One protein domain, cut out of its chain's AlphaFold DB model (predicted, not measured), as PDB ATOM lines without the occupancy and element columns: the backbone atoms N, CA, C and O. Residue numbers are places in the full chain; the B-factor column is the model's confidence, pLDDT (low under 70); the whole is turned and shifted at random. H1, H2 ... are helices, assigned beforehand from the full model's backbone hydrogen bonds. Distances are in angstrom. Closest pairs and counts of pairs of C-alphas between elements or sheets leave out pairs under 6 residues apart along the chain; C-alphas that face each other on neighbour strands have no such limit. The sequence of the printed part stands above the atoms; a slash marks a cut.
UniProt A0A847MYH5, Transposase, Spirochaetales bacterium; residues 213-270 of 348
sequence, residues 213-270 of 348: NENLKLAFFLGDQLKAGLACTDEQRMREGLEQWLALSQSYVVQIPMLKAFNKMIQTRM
ATOM      1  N   ASN A 213      39.899 -20.511 -31.736       92.94
ATOM      2  CA  ASN A 213      39.942 -21.078 -30.385       92.94
ATOM      3  C   ASN A 213      41.304 -21.705 -30.035       92.94
ATOM      4  O   ASN A 213      41.681 -22.763 -30.548       92.94
ATOM      5  N   GLU A 214      42.010 -21.074 -29.094       94.12
ATOM      6  CA  GLU A 214      43.339 -21.494 -28.642       94.12
ATOM      7  C   GLU A 214      43.327 -22.861 -27.942       94.12
ATOM      8  O   GLU A 214      44.145 -23.722 -28.261       94.12
ATOM      9  N   ASN A 215      42.352 -23.122 -27.067       95.75
ATOM     10  CA  ASN A 215      42.250 -24.401 -26.356       95.75
ATOM     11  C   ASN A 215      42.027 -25.578 -27.319       95.75
ATOM     12  O   ASN A 215      42.613 -26.647 -27.146       95.75
ATOM     13  N   LEU A 216      41.213 -25.394 -28.362       96.12
ATOM     14  CA  LEU A 216      41.025 -26.387 -29.421       96.12
ATOM     15  C   LEU A 216      42.293 -26.575 -30.252       96.12
ATOM     16  O   LEU A 216      42.603 -27.711 -30.605       96.12
ATOM     17  N   LYS A 217      43.037 -25.503 -30.541       96.56
ATOM     18  CA  LYS A 217      44.335 -25.583 -31.227       96.56
ATOM     19  C   LYS A 217      45.352 -26.385 -30.416       96.56
ATOM     20  O   LYS A 217      45.968 -27.299 -30.964       96.56
ATOM     21  N   LEU A 218      45.478 -26.099 -29.120       96.75
ATOM     22  CA  LEU A 218      46.347 -26.836 -28.200       96.75
ATOM     23  C   LEU A 218      45.937 -28.309 -28.108       96.75
ATOM     24  O   LEU A 218      46.769 -29.198 -28.278       96.75
ATOM     25  N   ALA A 219      44.645 -28.590 -27.921       97.38
ATOM     26  CA  ALA A 219      44.136 -29.958 -27.883       97.38
ATOM     27  C   ALA A 219      44.386 -30.714 -29.196       97.38
ATOM     28  O   ALA A 219      44.747 -31.889 -29.169       97.38
ATOM     29  N   PHE A 220      44.205 -30.057 -30.345       97.25
ATOM     30  CA  PHE A 220      44.462 -30.656 -31.653       97.25
ATOM     31  C   PHE A 220      45.939 -31.028 -31.799       97.25
ATOM     32  O   PHE A 220      46.256 -32.155 -32.177       97.25
ATOM     33  N   PHE A 221      46.834 -30.113 -31.418       96.25
ATOM     34  CA  PHE A 221      48.273 -30.354 -31.401       96.25
ATOM     35  C   PHE A 221      48.652 -31.533 -30.493       96.25
ATOM     36  O   PHE A 221      49.348 -32.446 -30.939       96.25
ATOM     37  N   LEU A 222      48.140 -31.573 -29.257       97.56
ATOM     38  CA  LEU A 222      48.366 -32.691 -28.333       97.56
ATOM     39  C   LEU A 222      47.865 -34.019 -28.914       97.56
ATOM     40  O   LEU A 222      48.538 -35.040 -28.778       97.56
ATOM     41  N   GLY A 223      46.714 -34.015 -29.589       96.50
ATOM     42  CA  GLY A 223      46.163 -35.201 -30.242       96.50
ATOM     43  C   GLY A 223      47.026 -35.714 -31.395       96.50
ATOM     44  O   GLY A 223      47.155 -36.925 -31.569       96.50
ATOM     45  N   ASP A 224      47.638 -34.821 -32.172       94.44
ATOM     46  CA  ASP A 224      48.558 -35.206 -33.246       94.44
ATOM     47  C   ASP A 224      49.901 -35.717 -32.701       94.44
ATOM     48  O   ASP A 224      50.386 -36.746 -33.176       94.44
ATOM     49  N   GLN A 225      50.443 -35.099 -31.646       95.06
ATOM     50  CA  GLN A 225      51.629 -35.612 -30.941       95.06
ATOM     51  C   GLN A 225      51.381 -37.002 -30.342       95.06
ATOM     52  O   GLN A 225      52.214 -37.896 -30.475       95.06
ATOM     53  N   LEU A 226      50.200 -37.226 -29.754       96.19
ATOM     54  CA  LEU A 226      49.818 -38.532 -29.220       96.19
ATOM     55  C   LEU A 226      49.796 -39.603 -30.319       96.19
ATOM     56  O   LEU A 226      50.334 -40.690 -30.130       96.19
ATOM     57  N   LYS A 227      49.206 -39.303 -31.485       93.31
ATOM     58  CA  LYS A 227      49.195 -40.233 -32.630       93.31
ATOM     59  C   LYS A 227      50.612 -40.558 -33.101       93.31
ATOM     60  O   LYS A 227      50.875 -41.713 -33.422       93.31
ATOM     61  N   ALA A 228      51.498 -39.563 -33.141       91.19
ATOM     62  CA  ALA A 228      52.896 -39.759 -33.514       91.19
ATOM     63  C   ALA A 228      53.623 -40.666 -32.507       91.19
ATOM     64  O   ALA A 228      54.255 -41.638 -32.916       91.19
ATOM     65  N   GLY A 229      53.451 -40.423 -31.202       92.81
ATOM     66  CA  GLY A 229      53.999 -41.282 -30.147       92.81
ATOM     67  C   GLY A 229      53.484 -42.723 -30.234       92.81
ATOM     68  O   GLY A 229      54.264 -43.669 -30.191       92.81
ATOM     69  N   LEU A 230      52.179 -42.906 -30.465       91.94
ATOM     70  CA  LEU A 230      51.556 -44.227 -30.620       91.94
ATOM     71  C   LEU A 230      51.969 -44.973 -31.902       91.94
ATOM     72  O   LEU A 230      51.735 -46.180 -32.008       91.94
ATOM     73  N   ALA A 231      52.536 -44.272 -32.886       90.06
ATOM     74  CA  ALA A 231      53.052 -44.854 -34.123       90.06
ATOM     75  C   ALA A 231      54.521 -45.304 -34.011       90.06
ATOM     76  O   ALA A 231      55.036 -45.900 -34.956       90.06
ATOM     77  N   CYS A 232      55.188 -45.035 -32.884       90.88
ATOM     78  CA  CYS A 232      56.563 -45.457 -32.656       90.88
ATOM     79  C   CYS A 232      56.678 -46.993 -32.636       90.88
ATOM     80  O   CYS A 232      55.840 -47.685 -32.060       90.88
ATOM     81  N   THR A 233      57.722 -47.519 -33.277       91.31
ATOM     82  CA  THR A 233      58.012 -48.961 -33.378       91.31
ATOM     83  C   THR A 233      59.174 -49.394 -32.490       91.31
ATOM     84  O   THR A 233      59.628 -50.527 -32.598       91.31
ATOM     85  N   ASP A 234      59.690 -48.490 -31.661       94.50
ATOM     86  CA  ASP A 234      60.759 -48.755 -30.707       94.50
ATOM     87  C   ASP A 234      60.208 -48.594 -29.287       94.50
ATOM     88  O   ASP A 234      59.566 -47.591 -28.974       94.50
ATOM     89  N   GLU A 235      60.409 -49.613 -28.449       93.81
ATOM     90  CA  GLU A 235      59.753 -49.731 -27.142       93.81
ATOM     91  C   GLU A 235      60.181 -48.592 -26.205       93.81
ATOM     92  O   GLU A 235      59.347 -47.964 -25.546       93.81
ATOM     93  N   GLN A 236      61.479 -48.282 -26.206       94.56
ATOM     94  CA  GLN A 236      62.066 -47.248 -25.365       94.56
ATOM     95  C   GLN A 236      61.647 -45.852 -25.833       94.56
ATOM     96  O   GLN A 236      61.117 -45.072 -25.042       94.56
ATOM     97  N   ARG A 237      61.791 -45.550 -27.128       95.62
ATOM     98  CA  ARG A 237      61.384 -44.254 -27.694       95.62
ATOM     99  C   ARG A 237      59.887 -44.004 -27.558       95.62
ATOM    100  O   ARG A 237      59.481 -42.863 -27.358       95.62
ATOM    101  N   MET A 238      59.058 -45.046 -27.662       95.31
ATOM    102  CA  MET A 238      57.618 -44.922 -27.439       95.31
ATOM    103  C   MET A 238      57.327 -44.502 -25.998       95.31
ATOM    104  O   MET A 238      56.544 -43.577 -25.783       95.31
ATOM    105  N   ARG A 239      57.967 -45.151 -25.017       96.44
ATOM    106  CA  ARG A 239      57.813 -44.818 -23.596       96.44
ATOM    107  C   ARG A 239      58.270 -43.392 -23.309       96.44
ATOM    108  O   ARG A 239      57.478 -42.606 -22.801       96.44
ATOM    109  N   GLU A 240      59.491 -43.045 -23.705       95.81
ATOM    110  CA  GLU A 240      60.053 -41.702 -23.514       95.81
ATOM    111  C   GLU A 240      59.172 -40.632 -24.177       95.81
ATOM    112  O   GLU A 240      58.853 -39.611 -23.569       95.81
ATOM    113  N   GLY A 241      58.706 -40.886 -25.404       95.75
ATOM    114  CA  GLY A 241      57.811 -39.983 -26.121       95.75
ATOM    115  C   GLY A 241      56.457 -39.802 -25.428       95.75
ATOM    116  O   GLY A 241      55.948 -38.685 -25.358       95.75
ATOM    117  N   LEU A 242      55.874 -40.870 -24.874       96.94
ATOM    118  CA  LEU A 242      54.620 -40.791 -24.119       96.94
ATOM    119  C   LEU A 242      54.797 -40.109 -22.756       96.94
ATOM    120  O   LEU A 242      53.897 -39.392 -22.324       96.94
ATOM    121  N   GLU A 243      55.937 -40.282 -22.092       96.94
ATOM    122  CA  GLU A 243      56.272 -39.583 -20.845       96.94
ATOM    123  C   GLU A 243      56.471 -38.081 -21.078       96.94
ATOM    124  O   GLU A 243      55.900 -37.260 -20.355       96.94
ATOM    125  N   GLN A 244      57.184 -37.705 -22.142       96.38
ATOM    126  CA  GLN A 244      57.310 -36.308 -22.571       96.38
ATOM    127  C   GLN A 244      55.947 -35.714 -22.942       96.38
ATOM    128  O   GLN A 244      55.612 -34.601 -22.532       96.38
ATOM    129  N   TRP A 245      55.127 -36.475 -23.672       97.88
ATOM    130  CA  TRP A 245      53.766 -36.073 -24.005       97.88
ATOM    131  C   TRP A 245      52.904 -35.877 -22.753       97.88
ATOM    132  O   TRP A 245      52.166 -34.897 -22.674       97.88
ATOM    133  N   LEU A 246      53.011 -36.760 -21.754       98.00
ATOM    134  CA  LEU A 246      52.312 -36.630 -20.474       98.00
ATOM    135  C   LEU A 246      52.739 -35.368 -19.723       98.00
ATOM    136  O   LEU A 246      51.873 -34.639 -19.245       98.00
ATOM    137  N   ALA A 247      54.043 -35.085 -19.653       97.38
ATOM    138  CA  ALA A 247      54.570 -33.881 -19.014       97.38
ATOM    139  C   ALA A 247      54.055 -32.604 -19.700       97.38
ATOM    140  O   ALA A 247      53.581 -31.685 -19.031       97.38
ATOM    141  N   LEU A 248      54.063 -32.579 -21.036       97.31
ATOM    142  CA  LEU A 248      53.512 -31.475 -21.817       97.31
ATOM    143  C   LEU A 248      51.995 -31.343 -21.628       97.31
ATOM    144  O   LEU A 248      51.490 -30.261 -21.364       97.31
ATOM    145  N   SER A 249      51.251 -32.442 -21.731       97.50
ATOM    146  CA  SER A 249      49.795 -32.459 -21.549       97.50
ATOM    147  C   SER A 249      49.397 -31.994 -20.144       97.50
ATOM    148  O   SER A 249      48.374 -31.333 -19.965       97.50
ATOM    149  N   GLN A 250      50.215 -32.300 -19.134       97.38
ATOM    150  CA  GLN A 250      49.988 -31.896 -17.751       97.38
ATOM    151  C   GLN A 250      50.066 -30.375 -17.554       97.38
ATOM    152  O   GLN A 250      49.304 -29.845 -16.742       97.38
ATOM    153  N   SER A 251      50.918 -29.663 -18.302       97.19
ATOM    154  CA  SER A 251      51.019 -28.197 -18.208       97.19
ATOM    155  C   SER A 251      49.753 -27.483 -18.704       97.19
ATOM    156  O   SER A 251      49.443 -26.391 -18.230       97.19
ATOM    157  N   TYR A 252      48.973 -28.134 -19.576       97.12
ATOM    158  CA  TYR A 252      47.732 -27.599 -20.142       97.12
ATOM    159  C   TYR A 252      46.455 -28.002 -19.389       97.12
ATOM    160  O   TYR A 252      45.345 -27.684 -19.821       97.12
ATOM    161  N   VAL A 253      46.566 -28.708 -18.257       96.75
ATOM    162  CA  VAL A 253      45.397 -29.179 -17.488       96.75
ATOM    163  C   VAL A 253      44.565 -28.021 -16.928       96.75
ATOM    164  O   VAL A 253      43.359 -28.173 -16.751       96.75
ATOM    165  N   VAL A 254      45.169 -26.859 -16.671       95.06
ATOM    166  CA  VAL A 254      44.434 -25.678 -16.187       95.06
ATOM    167  C   VAL A 254      43.482 -25.151 -17.265       95.06
ATOM    168  O   VAL A 254      42.322 -24.871 -16.980       95.06
ATOM    169  N   GLN A 255      43.947 -25.072 -18.514       94.00
ATOM    170  CA  GLN A 255      43.162 -24.607 -19.658       94.00
ATOM    171  C   GLN A 255      42.195 -25.688 -20.161       94.00
ATOM    172  O   GLN A 255      41.090 -25.384 -20.611       94.00
ATOM    173  N   ILE A 256      42.598 -26.961 -20.076       96.50
ATOM    174  CA  ILE A 256      41.826 -28.119 -20.537       96.50
ATOM    175  C   ILE A 256      41.722 -29.147 -19.394       96.50
ATOM    176  O   ILE A 256      42.424 -30.164 -19.391       96.50
ATOM    177  N   PRO A 257      40.794 -28.955 -18.434       95.94
ATOM    178  CA  PRO A 257      40.670 -29.818 -17.252       95.94
ATOM    179  C   PRO A 257      40.446 -31.302 -17.563       95.94
ATOM    180  O   PRO A 257      40.852 -32.183 -16.802       95.94
ATOM    181  N   MET A 258      39.836 -31.598 -18.714       95.19
ATOM    182  CA  MET A 258      39.563 -32.963 -19.175       95.19
ATOM    183  C   MET A 258      40.843 -33.777 -19.427       95.19
ATOM    184  O   MET A 258      40.804 -35.009 -19.340       95.19
ATOM    185  N   LEU A 259      41.988 -33.117 -19.659       97.56
ATOM    186  CA  LEU A 259      43.284 -33.782 -19.800       97.56
ATOM    187  C   LEU A 259      43.692 -34.524 -18.526       97.56
ATOM    188  O   LEU A 259      44.309 -35.575 -18.624       97.56
ATOM    189  N   LYS A 260      43.284 -34.070 -17.333       97.00
ATOM    190  CA  LYS A 260      43.652 -34.718 -16.061       97.00
ATOM    191  C   LYS A 260      43.262 -36.199 -16.026       97.00
ATOM    192  O   LYS A 260      44.067 -37.058 -15.668       97.00
ATOM    193  N   ALA A 261      42.021 -36.504 -16.405       96.00
ATOM    194  CA  ALA A 261      41.521 -37.877 -16.421       96.00
ATOM    195  C   ALA A 261      42.164 -38.707 -17.543       96.00
ATOM    196  O   ALA A 261      42.432 -39.894 -17.354       96.00
ATOM    197  N   PHE A 262      42.432 -38.084 -18.694       96.75
ATOM    198  CA  PHE A 262      43.083 -38.743 -19.821       96.75
ATOM    199  C   PHE A 262      44.554 -39.079 -19.521       96.75
ATOM    200  O   PHE A 262      44.979 -40.210 -19.741       96.75
ATOM    201  N   ASN A 263      45.303 -38.146 -18.933       97.56
ATOM    202  CA  ASN A 263      46.703 -38.329 -18.546       97.56
ATOM    203  C   ASN A 263      46.841 -39.457 -17.520       97.56
ATOM    204  O   ASN A 263      47.659 -40.355 -17.704       97.56
ATOM    205  N   LYS A 264      45.969 -39.488 -16.500       96.69
ATOM    206  CA  LYS A 264      45.922 -40.598 -15.534       96.69
ATOM    207  C   LYS A 264      45.685 -41.946 -16.220       96.69
ATOM    208  O   LYS A 264      46.285 -42.945 -15.825       96.69
ATOM    209  N   MET A 265      44.822 -41.986 -17.237       95.19
ATOM    210  CA  MET A 265      44.558 -43.202 -18.004       95.19
ATOM    211  C   MET A 265      45.809 -43.664 -18.761       95.19
ATOM    212  O   MET A 265      46.193 -44.817 -18.591       95.19
ATOM    213  N   ILE A 266      46.480 -42.784 -19.513       95.69
ATOM    214  CA  ILE A 266      47.714 -43.138 -20.239       95.69
ATOM    215  C   ILE A 266      48.791 -43.627 -19.266       95.69
ATOM    216  O   ILE A 266      49.371 -44.685 -19.488       95.69
ATOM    217  N   GLN A 267      48.994 -42.921 -18.150       95.81
ATOM    218  CA  GLN A 267      49.975 -43.294 -17.130       95.81
ATOM    219  C   GLN A 267      49.692 -44.682 -16.535       95.81
ATOM    220  O   GLN A 267      50.584 -45.519 -16.459       95.81
ATOM    221  N   THR A 268      48.437 -44.960 -16.170       93.69
ATOM    222  CA  THR A 268      48.038 -46.259 -15.592       93.69
ATOM    223  C   THR A 268      48.149 -47.401 -16.607       93.69
ATOM    224  O   THR A 268      48.277 -48.562 -16.233       93.69
ATOM    225  N   ARG A 269      48.048 -47.093 -17.903       92.69
ATOM    226  CA  ARG A 269      48.009 -48.081 -18.986       92.69
ATOM    227  C   ARG A 269      49.309 -48.167 -19.790       92.69
ATOM    228  O   ARG A 269      49.330 -48.906 -20.771       92.69
ATOM    229  N   MET A 270      50.369 -47.471 -19.369       94.19
ATOM    230  CA  MET A 270      51.632 -47.334 -20.106       94.19
ATOM    231  C   MET A 270      52.178 -48.679 -20.597       94.19
ATOM    232  O   MET A 270      52.412 -48.840 -21.793       94.19
TER     233      MET A 270
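This is residues 213 to 270 of the 348 residues of the protein "Transposase" of Spirochaetales bacterium (UniProt A0A847MYH5). Three helices run back and forth, nearly side by side, with H2 placed between H1 and H3 and packing on both. H1 and H3 stay apart, and the three make two helical hairpins that share H2. The printed part has 58 residues with three named helices, H1, H2 and H3 along the chain, and no named strand; the class is all helix. The whole is compact, with a radius of gyration of the C-alphas of 11.3 A, yet elongated, spanning 34 by 20 by 13 A.

Start with H1, residues 214 to 230, and look at Gly 229. Its C-alpha is 5.7 A from that of Gly 241 in H2, residues 235 to 251; these are the closest C-alphas of the two helices, which touch. H1 and H2 form a hairpin at a shallow tilt of 13 degrees, running opposite ways. Next look at Leu 246 in H2 and Asn 263 in H3, residues 259 to 270: their C-alphas, the closest of this touching pair, are 6.2 A apart. H2 and H3 form a hairpin too, at a shallow tilt of 19 degrees, opposite ways. H1 and H3 are apart. In H1, H2 and H3 every O i to N i+4 pair is within hydrogen-bond range.

Find C-alpha 214 at (43.339, -21.494, -28.642); from there H1 runs 24.3 A to C-alpha 230. H2 begins at C-alpha 235, at (59.753, -49.731, -27.142), and runs 24.9 A to C-alpha 251. H3 covers 15.9 A and ends at C-alpha 270, at (51.632, -47.334, -20.106).

The two C-alphas farthest apart are those of Asn 213 and Glu 235, at 35.0 A. The link from H1 to H2 is tight, with 4 residues, and that from H2 to H3 is short, with 7. The printed part has no cut. Its mean pLDDT is 95.5, and no printed residue is under 70.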